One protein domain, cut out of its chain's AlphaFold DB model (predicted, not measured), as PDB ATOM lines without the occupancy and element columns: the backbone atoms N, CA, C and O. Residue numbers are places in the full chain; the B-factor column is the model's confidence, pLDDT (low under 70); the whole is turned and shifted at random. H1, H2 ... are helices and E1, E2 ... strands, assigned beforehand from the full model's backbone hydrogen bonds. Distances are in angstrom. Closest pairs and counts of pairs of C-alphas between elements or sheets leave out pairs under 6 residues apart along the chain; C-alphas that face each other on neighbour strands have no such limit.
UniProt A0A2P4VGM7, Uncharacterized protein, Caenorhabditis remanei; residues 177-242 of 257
ATOM      1  N   ARG A 177      36.702 -21.683  22.562       65.56
ATOM      2  CA  ARG A 177      36.426 -20.240  22.485       65.56
ATOM      3  C   ARG A 177      36.722 -19.635  21.114       65.56
ATOM      4  O   ARG A 177      36.487 -18.449  20.896       65.56
ATOM      5  N   CYS A 178      37.226 -20.437  20.185       75.19
ATOM      6  CA  CYS A 178      37.635 -19.999  18.865       75.19
ATOM      7  C   CYS A 178      36.500 -20.280  17.878       75.19
ATOM      8  O   CYS A 178      36.231 -21.424  17.519       75.19
ATOM      9  N   SER A 179      35.802 -19.231  17.438       66.94
ATOM     10  CA  SER A 179      34.761 -19.387  16.423       66.94
ATOM     11  C   SER A 179      35.375 -19.799  15.083       66.94
ATOM     12  O   SER A 179      36.165 -19.049  14.500       66.94
ATOM     13  N   ILE A 180      34.960 -20.957  14.563       63.97
ATOM     14  CA  ILE A 180      35.371 -21.484  13.250       63.97
ATOM     15  C   ILE A 180      34.996 -20.503  12.123       63.97
ATOM     16  O   ILE A 180      35.696 -20.412  11.119       63.97
ATOM     17  N   SER A 181      33.931 -19.714  12.298       63.25
ATOM     18  CA  SER A 181      33.472 -18.748  11.293       63.25
ATOM     19  C   SER A 181      34.254 -17.432  11.278       63.25
ATOM     20  O   SER A 181      34.110 -16.661  10.335       63.25
ATOM     21  N   SER A 182      35.037 -17.132  12.319       60.81
ATOM     22  CA  SER A 182      35.628 -15.798  12.529       60.81
ATOM     23  C   SER A 182      37.138 -15.741  12.278       60.81
ATOM     24  O   SER A 182      37.793 -14.821  12.756       60.81
ATOM     25  N   PHE A 183      37.694 -16.699  11.527       68.69
ATOM     26  CA  PHE A 183      39.109 -16.726  11.110       68.69
ATOM     27  C   PHE A 183      40.134 -16.574  12.251       68.69
ATOM     28  O   PHE A 183      41.268 -16.177  12.002       68.69
ATOM     29  N   MET A 184      39.751 -16.939  13.480       80.50
ATOM     30  CA  MET A 184      40.616 -16.951  14.661       80.50
ATOM     31  C   MET A 184      41.221 -15.570  15.007       80.50
ATOM     32  O   MET A 184      42.361 -15.287  14.649       80.50
ATOM     33  N   PRO A 185      40.490 -14.698  15.726       85.56
ATOM     34  CA  PRO A 185      41.001 -13.384  16.116       85.56
ATOM     35  C   PRO A 185      42.233 -13.482  17.031       85.56
ATOM     36  O   PRO A 185      42.225 -14.239  18.008       85.56
ATOM     37  N   ILE A 186      43.272 -12.695  16.735       88.12
ATOM     38  CA  ILE A 186      44.539 -12.654  17.479       88.12
ATOM     39  C   ILE A 186      44.690 -11.298  18.177       88.12
ATOM     40  O   ILE A 186      44.581 -10.240  17.551       88.12
ATOM     41  N   PHE A 187      45.000 -11.327  19.473       88.88
ATOM     42  CA  PHE A 187      45.377 -10.147  20.252       88.88
ATOM     43  C   PHE A 187      46.882 -10.166  20.515       88.88
ATOM     44  O   PHE A 187      47.424 -11.169  20.977       88.88
ATOM     45  N   VAL A 188      47.560  -9.061  20.207       88.31
ATOM     46  CA  VAL A 188      49.000  -8.895  20.436       88.31
ATOM     47  C   VAL A 188      49.197  -7.803  21.472       88.31
ATOM     48  O   VAL A 188      48.728  -6.678  21.275       88.31
ATOM     49  N   ASP A 189      49.908  -8.144  22.542       86.81
ATOM     50  CA  ASP A 189      50.195  -7.259  23.666       86.81
ATOM     51  C   ASP A 189      51.668  -7.325  24.076       86.81
ATOM     52  O   ASP A 189      52.379  -8.294  23.783       86.81
ATOM     53  N   ARG A 190      52.132  -6.291  24.773       86.88
ATOM     54  CA  ARG A 190      53.489  -6.198  25.303       86.88
ATOM     55  C   ARG A 190      53.458  -5.981  26.810       86.88
ATOM     56  O   ARG A 190      52.842  -5.052  27.313       86.88
ATOM     57  N   ILE A 191      54.186  -6.834  27.519       81.75
ATOM     58  CA  ILE A 191      54.356  -6.757  28.972       81.75
ATOM     59  C   ILE A 191      55.484  -5.775  29.314       81.75
ATOM     60  O   ILE A 191      55.407  -5.047  30.301       81.75
ATOM     61  N   THR A 192      56.542  -5.735  28.493       79.06
ATOM     62  CA  THR A 192      57.695  -4.845  28.680       79.06
ATOM     63  C   THR A 192      57.833  -3.838  27.539       79.06
ATOM     64  O   THR A 192      57.794  -4.184  26.360       79.06
ATOM     65  N   ASP A 193      58.049  -2.568  27.889       77.38
ATOM     66  CA  ASP A 193      58.274  -1.476  26.933       77.38
ATOM     67  C   ASP A 193      59.760  -1.357  26.541       77.38
ATOM     68  O   ASP A 193      60.427  -0.358  26.823       77.38
ATOM     69  N   GLY A 194      60.306  -2.378  25.882       81.31
ATOM     70  CA  GLY A 194      61.650  -2.321  25.301       81.31
ATOM     71  C   GLY A 194      61.650  -2.079  23.785       81.31
ATOM     72  O   GLY A 194      60.609  -1.967  23.129       81.31
ATOM     73  N   ARG A 195      62.850  -1.911  23.209       80.50
ATOM     74  CA  ARG A 195      63.019  -1.642  21.766       80.50
ATOM     75  C   ARG A 195      62.631  -2.860  20.924       80.50
ATOM     76  O   ARG A 195      61.917  -2.704  19.940       80.50
ATOM     77  N   TYR A 196      63.075  -4.045  21.332       82.62
ATOM     78  CA  TYR A 196      62.828  -5.286  20.602       82.62
ATOM     79  C   TYR A 196      61.363  -5.707  20.692       82.62
ATOM     80  O   TYR A 196      60.797  -6.195  19.725       82.62
ATOM     81  N   GLU A 197      60.713  -5.447  21.819       83.62
ATOM     82  CA  GLU A 197      59.310  -5.766  22.047       83.62
ATOM     83  C   GLU A 197      58.401  -4.979  21.100       83.62
ATOM     84  O   GLU A 197      57.485  -5.553  20.520       83.62
ATOM     85  N   LYS A 198      58.710  -3.699  20.844       84.56
ATOM     86  CA  LYS A 198      57.997  -2.878  19.847       84.56
ATOM     87  C   LYS A 198      58.235  -3.341  18.412       84.56
ATOM     88  O   LYS A 198      57.331  -3.281  17.581       84.56
ATOM     89  N   GLU A 199      59.452  -3.775  18.098       86.44
ATOM     90  CA  GLU A 199      59.770  -4.326  16.777       86.44
ATOM     91  C   GLU A 199      58.995  -5.625  16.534       86.44
ATOM     92  O   GLU A 199      58.332  -5.758  15.505       86.44
ATOM     93  N   TRP A 200      58.996  -6.536  17.508       87.44
ATOM     94  CA  TRP A 200      58.273  -7.801  17.426       87.44
ATOM     95  C   TRP A 200      56.757  -7.626  17.447       87.44
ATOM     96  O   TRP A 200      56.071  -8.304  16.688       87.44
ATOM     97  N   GLU A 201      56.227  -6.676  18.217       88.31
ATOM     98  CA  GLU A 201      54.807  -6.319  18.175       88.31
ATOM     99  C   GLU A 201      54.388  -5.956  16.745       88.31
ATOM    100  O   GLU A 201      53.416  -6.497  16.219       88.31
ATOM    101  N   ASN A 202      55.166  -5.106  16.069       86.69
ATOM    102  CA  ASN A 202      54.899  -4.725  14.684       86.69
ATOM    103  C   ASN A 202      54.993  -5.908  13.711       86.69
ATOM    104  O   ASN A 202      54.264  -5.937  12.719       86.69
ATOM    105  N   VAL A 203      55.874  -6.877  13.967       88.44
ATOM    106  CA  VAL A 203      55.978  -8.101  13.160       88.44
ATOM    107  C   VAL A 203      54.735  -8.970  13.344       88.44
ATOM    108  O   VAL A 203      54.103  -9.331  12.352       88.44
ATOM    109  N   PHE A 204      54.330  -9.249  14.584       88.25
ATOM    110  CA  PHE A 204      53.146 -10.067  14.860       88.25
ATOM    111  C   PHE A 204      51.862  -9.404  14.370       88.25
ATOM    112  O   PHE A 204      51.014 -10.077  13.789       88.25
ATOM    113  N   ARG A 205      51.747  -8.076  14.496       86.62
ATOM    114  CA  ARG A 205      50.606  -7.338  13.946       86.62
ATOM    115  C   ARG A 205      50.542  -7.362  12.417       86.62
ATOM    116  O   ARG A 205      49.456  -7.257  11.868       86.62
ATOM    117  N   LYS A 206      51.675  -7.492  11.720       87.25
ATOM    118  CA  LYS A 206      51.702  -7.648  10.253       87.25
ATOM    119  C   LYS A 206      51.457  -9.086   9.801       87.25
ATOM    120  O   LYS A 206      50.946  -9.287   8.705       87.25
ATOM    121  N   ALA A 207      51.869 -10.066  10.601       85.06
ATOM    122  CA  ALA A 207      51.743 -11.483  10.278       85.06
ATOM    123  C   ALA A 207      50.354 -12.056  10.608       85.06
ATOM    124  O   ALA A 207      49.933 -13.030   9.986       85.06
ATOM    125  N   ALA A 208      49.646 -11.473  11.579       83.12
ATOM    126  CA  ALA A 208      48.306 -11.901  11.956       83.12
ATOM    127  C   ALA A 208      47.282 -11.590  10.850       83.12
ATOM    128  O   ALA A 208      47.205 -10.469  10.350       83.12
ATOM    129  N   SER A 209      46.468 -12.589  10.495       76.62
ATOM    130  CA  SER A 209      45.400 -12.478   9.493       76.62
ATOM    131  C   SER A 209      44.214 -11.644   9.983       76.62
ATOM    132  O   SER A 209      43.636 -10.882   9.211       76.62
ATOM    133  N   VAL A 210      43.853 -11.784  11.263       84.00
ATOM    134  CA  VAL A 210      42.750 -11.068  11.910       84.00
ATOM    135  C   VAL A 210      43.214 -10.572  13.271       84.00
ATOM    136  O   VAL A 210      43.484 -11.366  14.171       84.00
ATOM    137  N   LEU A 211      43.310  -9.251  13.417       84.38
ATOM    138  CA  LEU A 211      43.652  -8.616  14.684       84.38
ATOM    139  C   LEU A 211      42.409  -8.160  15.431       84.38
ATOM    140  O   LEU A 211      41.446  -7.678  14.836       84.38
ATOM    141  N   THR A 212      42.497  -8.221  16.751       82.88
ATOM    142  CA  THR A 212      41.482  -7.683  17.653       82.88
ATOM    143  C   THR A 212      42.121  -6.691  18.614       82.88
ATOM    144  O   THR A 212      43.273  -6.853  19.008       82.88
ATOM    145  N   GLU A 213      41.393  -5.629  18.963       82.25
ATOM    146  CA  GLU A 213      41.860  -4.604  19.911       82.25
ATOM    147  C   GLU A 213      41.582  -4.983  21.368       82.25
ATOM    148  O   GLU A 213      42.239  -4.484  22.278       82.25
ATOM    149  N   LYS A 214      40.613  -5.874  21.601       81.12
ATOM    150  CA  LYS A 214      40.239  -6.355  22.929       81.12
ATOM    151  C   LYS A 214      40.768  -7.761  23.177       81.12
ATOM    152  O   LYS A 214      40.615  -8.653  22.349       81.12
ATOM    153  N   SER A 215      41.304  -7.962  24.374       80.69
ATOM    154  CA  SER A 215      41.802  -9.260  24.836       80.69
ATOM    155  C   SER A 215      40.682 -10.308  24.949       80.69
ATOM    156  O   SER A 215      40.905 -11.477  24.655       80.69
ATOM    157  N   ASP A 216      39.464  -9.912  25.324       79.12
ATOM    158  CA  ASP A 216      38.362 -10.855  25.596       79.12
ATOM    159  C   ASP A 216      37.711 -11.445  24.338       79.12
ATOM    160  O   ASP A 216      37.078 -12.495  24.394       79.12
ATOM    161  N   GLU A 217      37.872 -10.769  23.203       78.94
ATOM    162  CA  GLU A 217      37.319 -11.176  21.907       78.94
ATOM    163  C   GLU A 217      38.315 -12.034  21.100       78.94
ATOM    164  O   GLU A 217      37.965 -12.562  20.045       78.94
ATOM    165  N   ALA A 218      39.552 -12.191  21.587       82.69
ATOM    166  CA  ALA A 218      40.603 -12.932  20.905       82.69
ATOM    167  C   ALA A 218      40.619 -14.418  21.277       82.69
ATOM    168  O   ALA A 218      40.497 -14.797  22.441       82.69
ATOM    169  N   CYS A 219      40.839 -15.261  20.268       84.62
ATOM    170  CA  CYS A 219      41.051 -16.696  20.439       84.62
ATOM    171  C   CYS A 219      42.482 -16.999  20.899       84.62
ATOM    172  O   CYS A 219      42.679 -17.882  21.731       84.62
ATOM    173  N   LEU A 220      43.467 -16.269  20.362       86.06
ATOM    174  CA  LEU A 220      44.882 -16.421  20.695       86.06
ATOM    175  C   LEU A 220      45.448 -15.088  21.180       86.06
ATOM    176  O   LEU A 220      45.258 -14.051  20.537       86.06
ATOM    177  N   LYS A 221      46.185 -15.125  22.290       88.06
ATOM    178  CA  LYS A 221      46.854 -13.953  22.859       88.06
ATOM    179  C   LYS A 221      48.357 -14.127  22.748       88.06
ATOM    180  O   LYS A 221      48.911 -15.055  23.322       88.06
ATOM    181  N   ILE A 222      49.029 -13.233  22.038       88.62
ATOM    182  CA  ILE A 222      50.488 -13.205  21.952       88.62
ATOM    183  C   ILE A 222      50.968 -12.095  22.878       88.62
ATOM    184  O   ILE A 222      50.744 -10.920  22.594       88.62
ATOM    185  N   ARG A 223      51.618 -12.462  23.984       87.44
ATOM    186  CA  ARG A 223      52.203 -11.503  24.929       87.44
ATOM    187  C   ARG A 223      53.717 -11.486  24.772       87.44
ATOM    188  O   ARG A 223      54.370 -12.522  24.874       87.44
ATOM    189  N   ILE A 224      54.280 -10.310  24.527       87.69
ATOM    190  CA  ILE A 224      55.717 -10.125  24.313       87.69
ATOM    191  C   ILE A 224      56.360  -9.623  25.603       87.69
ATOM    192  O   ILE A 224      55.909  -8.638  26.184       87.69
ATOM    193  N   THR A 225      57.422 -10.287  26.047       86.50
ATOM    194  CA  THR A 225      58.137  -9.963  27.286       86.50
ATOM    195  C   THR A 225      59.652 -10.000  27.093       86.50
ATOM    196  O   THR A 225      60.180 -10.516  26.101       86.50
ATOM    197  N   ASN A 226      60.366  -9.477  28.084       84.44
ATOM    198  CA  ASN A 226      61.806  -9.590  28.222       84.44
ATOM    199  C   ASN A 226      62.168  -9.998  29.656       84.44
ATOM    200  O   ASN A 226      62.406  -9.164  30.530       84.44
ATOM    201  N   GLY A 227      62.199 -11.310  29.899       74.06
ATOM    202  CA  GLY A 227      62.605 -11.899  31.181       74.06
ATOM    203  C   GLY A 227      61.604 -11.774  32.337       74.06
ATOM    204  O   GLY A 227      61.928 -12.214  33.442       74.06
ATOM    205  N   ILE A 228      60.411 -11.218  32.103       77.06
ATOM    206  CA  ILE A 228      59.318 -11.163  33.085       77.06
ATOM    207  C   ILE A 228      58.300 -12.245  32.737       77.06
ATOM    208  O   ILE A 228      57.790 -12.281  31.616       77.06
ATOM    209  N   LEU A 229      58.017 -13.121  33.697       72.94
ATOM    210  CA  LEU A 229      56.913 -14.063  33.589       72.94
ATOM    211  C   LEU A 229      55.642 -13.349  34.050       72.94
ATOM    212  O   LEU A 229      55.516 -13.002  35.222       72.94
ATOM    213  N   ASP A 230      54.735 -13.107  33.113       69.00
ATOM    214  CA  ASP A 230      53.383 -12.684  33.445       69.00
ATOM    215  C   ASP A 230      52.587 -13.922  33.881       69.00
ATOM    216  O   ASP A 230      52.631 -14.953  33.213       69.00
ATOM    217  N   THR A 231      51.950 -13.835  35.048       63.06
ATOM    218  CA  THR A 231      51.231 -14.955  35.706       63.06
ATOM    219  C   THR A 231      49.739 -14.931  35.422       63.06
ATOM    220  O   THR A 231      48.955 -15.649  36.038       63.06
ATOM    221  N   ASP A 232      49.331 -14.064  34.508       64.19
ATOM    222  CA  ASP A 232      47.955 -13.956  34.091       64.19
ATOM    223  C   ASP A 232      47.627 -15.142  33.168       64.19
ATOM    224  O   ASP A 232      47.813 -15.095  31.948       64.19
ATOM    225  N   ASP A 233      47.193 -16.236  33.803       58.38
ATOM    226  CA  ASP A 233      46.816 -17.529  33.218       58.38
ATOM    227  C   ASP A 233      45.524 -17.411  32.391       58.38
ATOM    228  O   ASP A 233      44.508 -18.068  32.636       58.38
ATOM    229  N   SER A 234      45.530 -16.532  31.391       63.91
ATOM    230  CA  SER A 234      44.452 -16.470  30.420       63.91
ATOM    231  C   SER A 234      44.605 -17.599  29.402       63.91
ATOM    232  O   SER A 234      45.699 -17.855  28.894       63.91
ATOM    233  N   TYR A 235      43.497 -18.268  29.088       70.00
ATOM    234  CA  TYR A 235      43.446 -19.342  28.094       70.00
ATOM    235  C   TYR A 235      44.096 -18.912  26.763       70.00
ATOM    236  O   TYR A 235      43.937 -17.766  26.338       70.00
ATOM    237  N   ASN A 236      44.821 -19.833  26.118       81.44
ATOM    238  CA  ASN A 236      45.487 -19.649  24.818       81.44
ATOM    239  C   ASN A 236      46.450 -18.453  24.749       81.44
ATOM    240  O   ASN A 236      46.461 -17.691  23.775       81.44
ATOM    241  N   THR A 237      47.270 -18.280  25.786       83.25
ATOM    242  CA  THR A 237      48.312 -17.249  25.801       83.25
ATOM    243  C   THR A 237      49.659 -17.828  25.387       83.25
ATOM    244  O   THR A 237      50.165 -18.762  26.001       83.25
ATOM    245  N   VAL A 238      50.266 -17.236  24.362       84.69
ATOM    246  CA  VAL A 238      51.625 -17.524  23.907       84.69
ATOM    247  C   VAL A 238      52.539 -16.414  24.403       84.69
ATOM    248  O   VAL A 238      52.383 -15.249  24.033       84.69
ATOM    249  N   LEU A 239      53.508 -16.784  25.235       85.75
ATOM    250  CA  LEU A 239      54.518 -15.865  25.739       85.75
ATOM    251  C   LEU A 239      55.733 -15.858  24.805       85.75
ATOM    252  O   LEU A 239      56.429 -16.864  24.672       85.75
ATOM    253  N   PHE A 240      56.013 -14.716  24.181       85.56
ATOM    254  CA  PHE A 240      57.188 -14.520  23.338       85.56
ATOM    255  C   PHE A 240      58.255 -13.723  24.089       85.56
ATOM    256  O   PHE A 240      58.077 -12.542  24.387       85.56
ATOM    257  N   ASN A 241      59.376 -14.369  24.401       86.50
ATOM    258  CA  ASN A 241      60.461 -13.760  25.160       86.50
ATOM    259  C   ASN A 241      61.599 -13.305  24.235       86.50
ATOM    260  O   ASN A 241      62.157 -14.109  23.492       86.50
ATOM    261  N   THR A 242      61.961 -12.026  24.306       81.31
ATOM    262  CA  THR A 242      62.891 -11.380  23.363       81.31
ATOM    263  C   THR A 242      64.351 -11.325  23.821       81.31
ATOM    264  O   THR A 242      65.201 -10.898  23.040       81.31
TER     265      THR A 242
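What this domain is: This is residues 177 to 242 of the 257 residues of an uncharacterized protein of Caenorhabditis remanei (UniProt A0A2P4VGM7). What shape? Three parallel strands, E1, E2, E3, make a sheet with helix H1 over one face. How large? The printed part has 66 residues, under half in E1, H1, E2, E3, a mixed class. It is compact, 35 by 25 by 15 A, radius of gyration of the C-alphas 11.8 A.

How they stand to each other: Which strands pair? Parallel neighbours are E1, residues 186 to 190, with E2, residues 220 to 225, and E2 with E3, residues 237 to 241. Within hydrogen-bond range are N 187 and O 220, 2.9 A, and N 238 and O 221, 2.8 A. Where is H1? H1, residues 195 to 207, every O i to N i+4 pair within range, is over E1 and E2, height 8.8 A.

Where its parts are: Where does E1 begin? C-alpha 186 is at (44.539, -12.654, 17.479). Where does E3 end? C-alpha 241 is at (60.461, -13.760, 25.160).

The domain as a whole: Any cut? The printed part has none; links H1-E2 and E2-E3 are long. Where is confidence low? Residues 177, 179 to 183, 230 to 234 have pLDDT under 70.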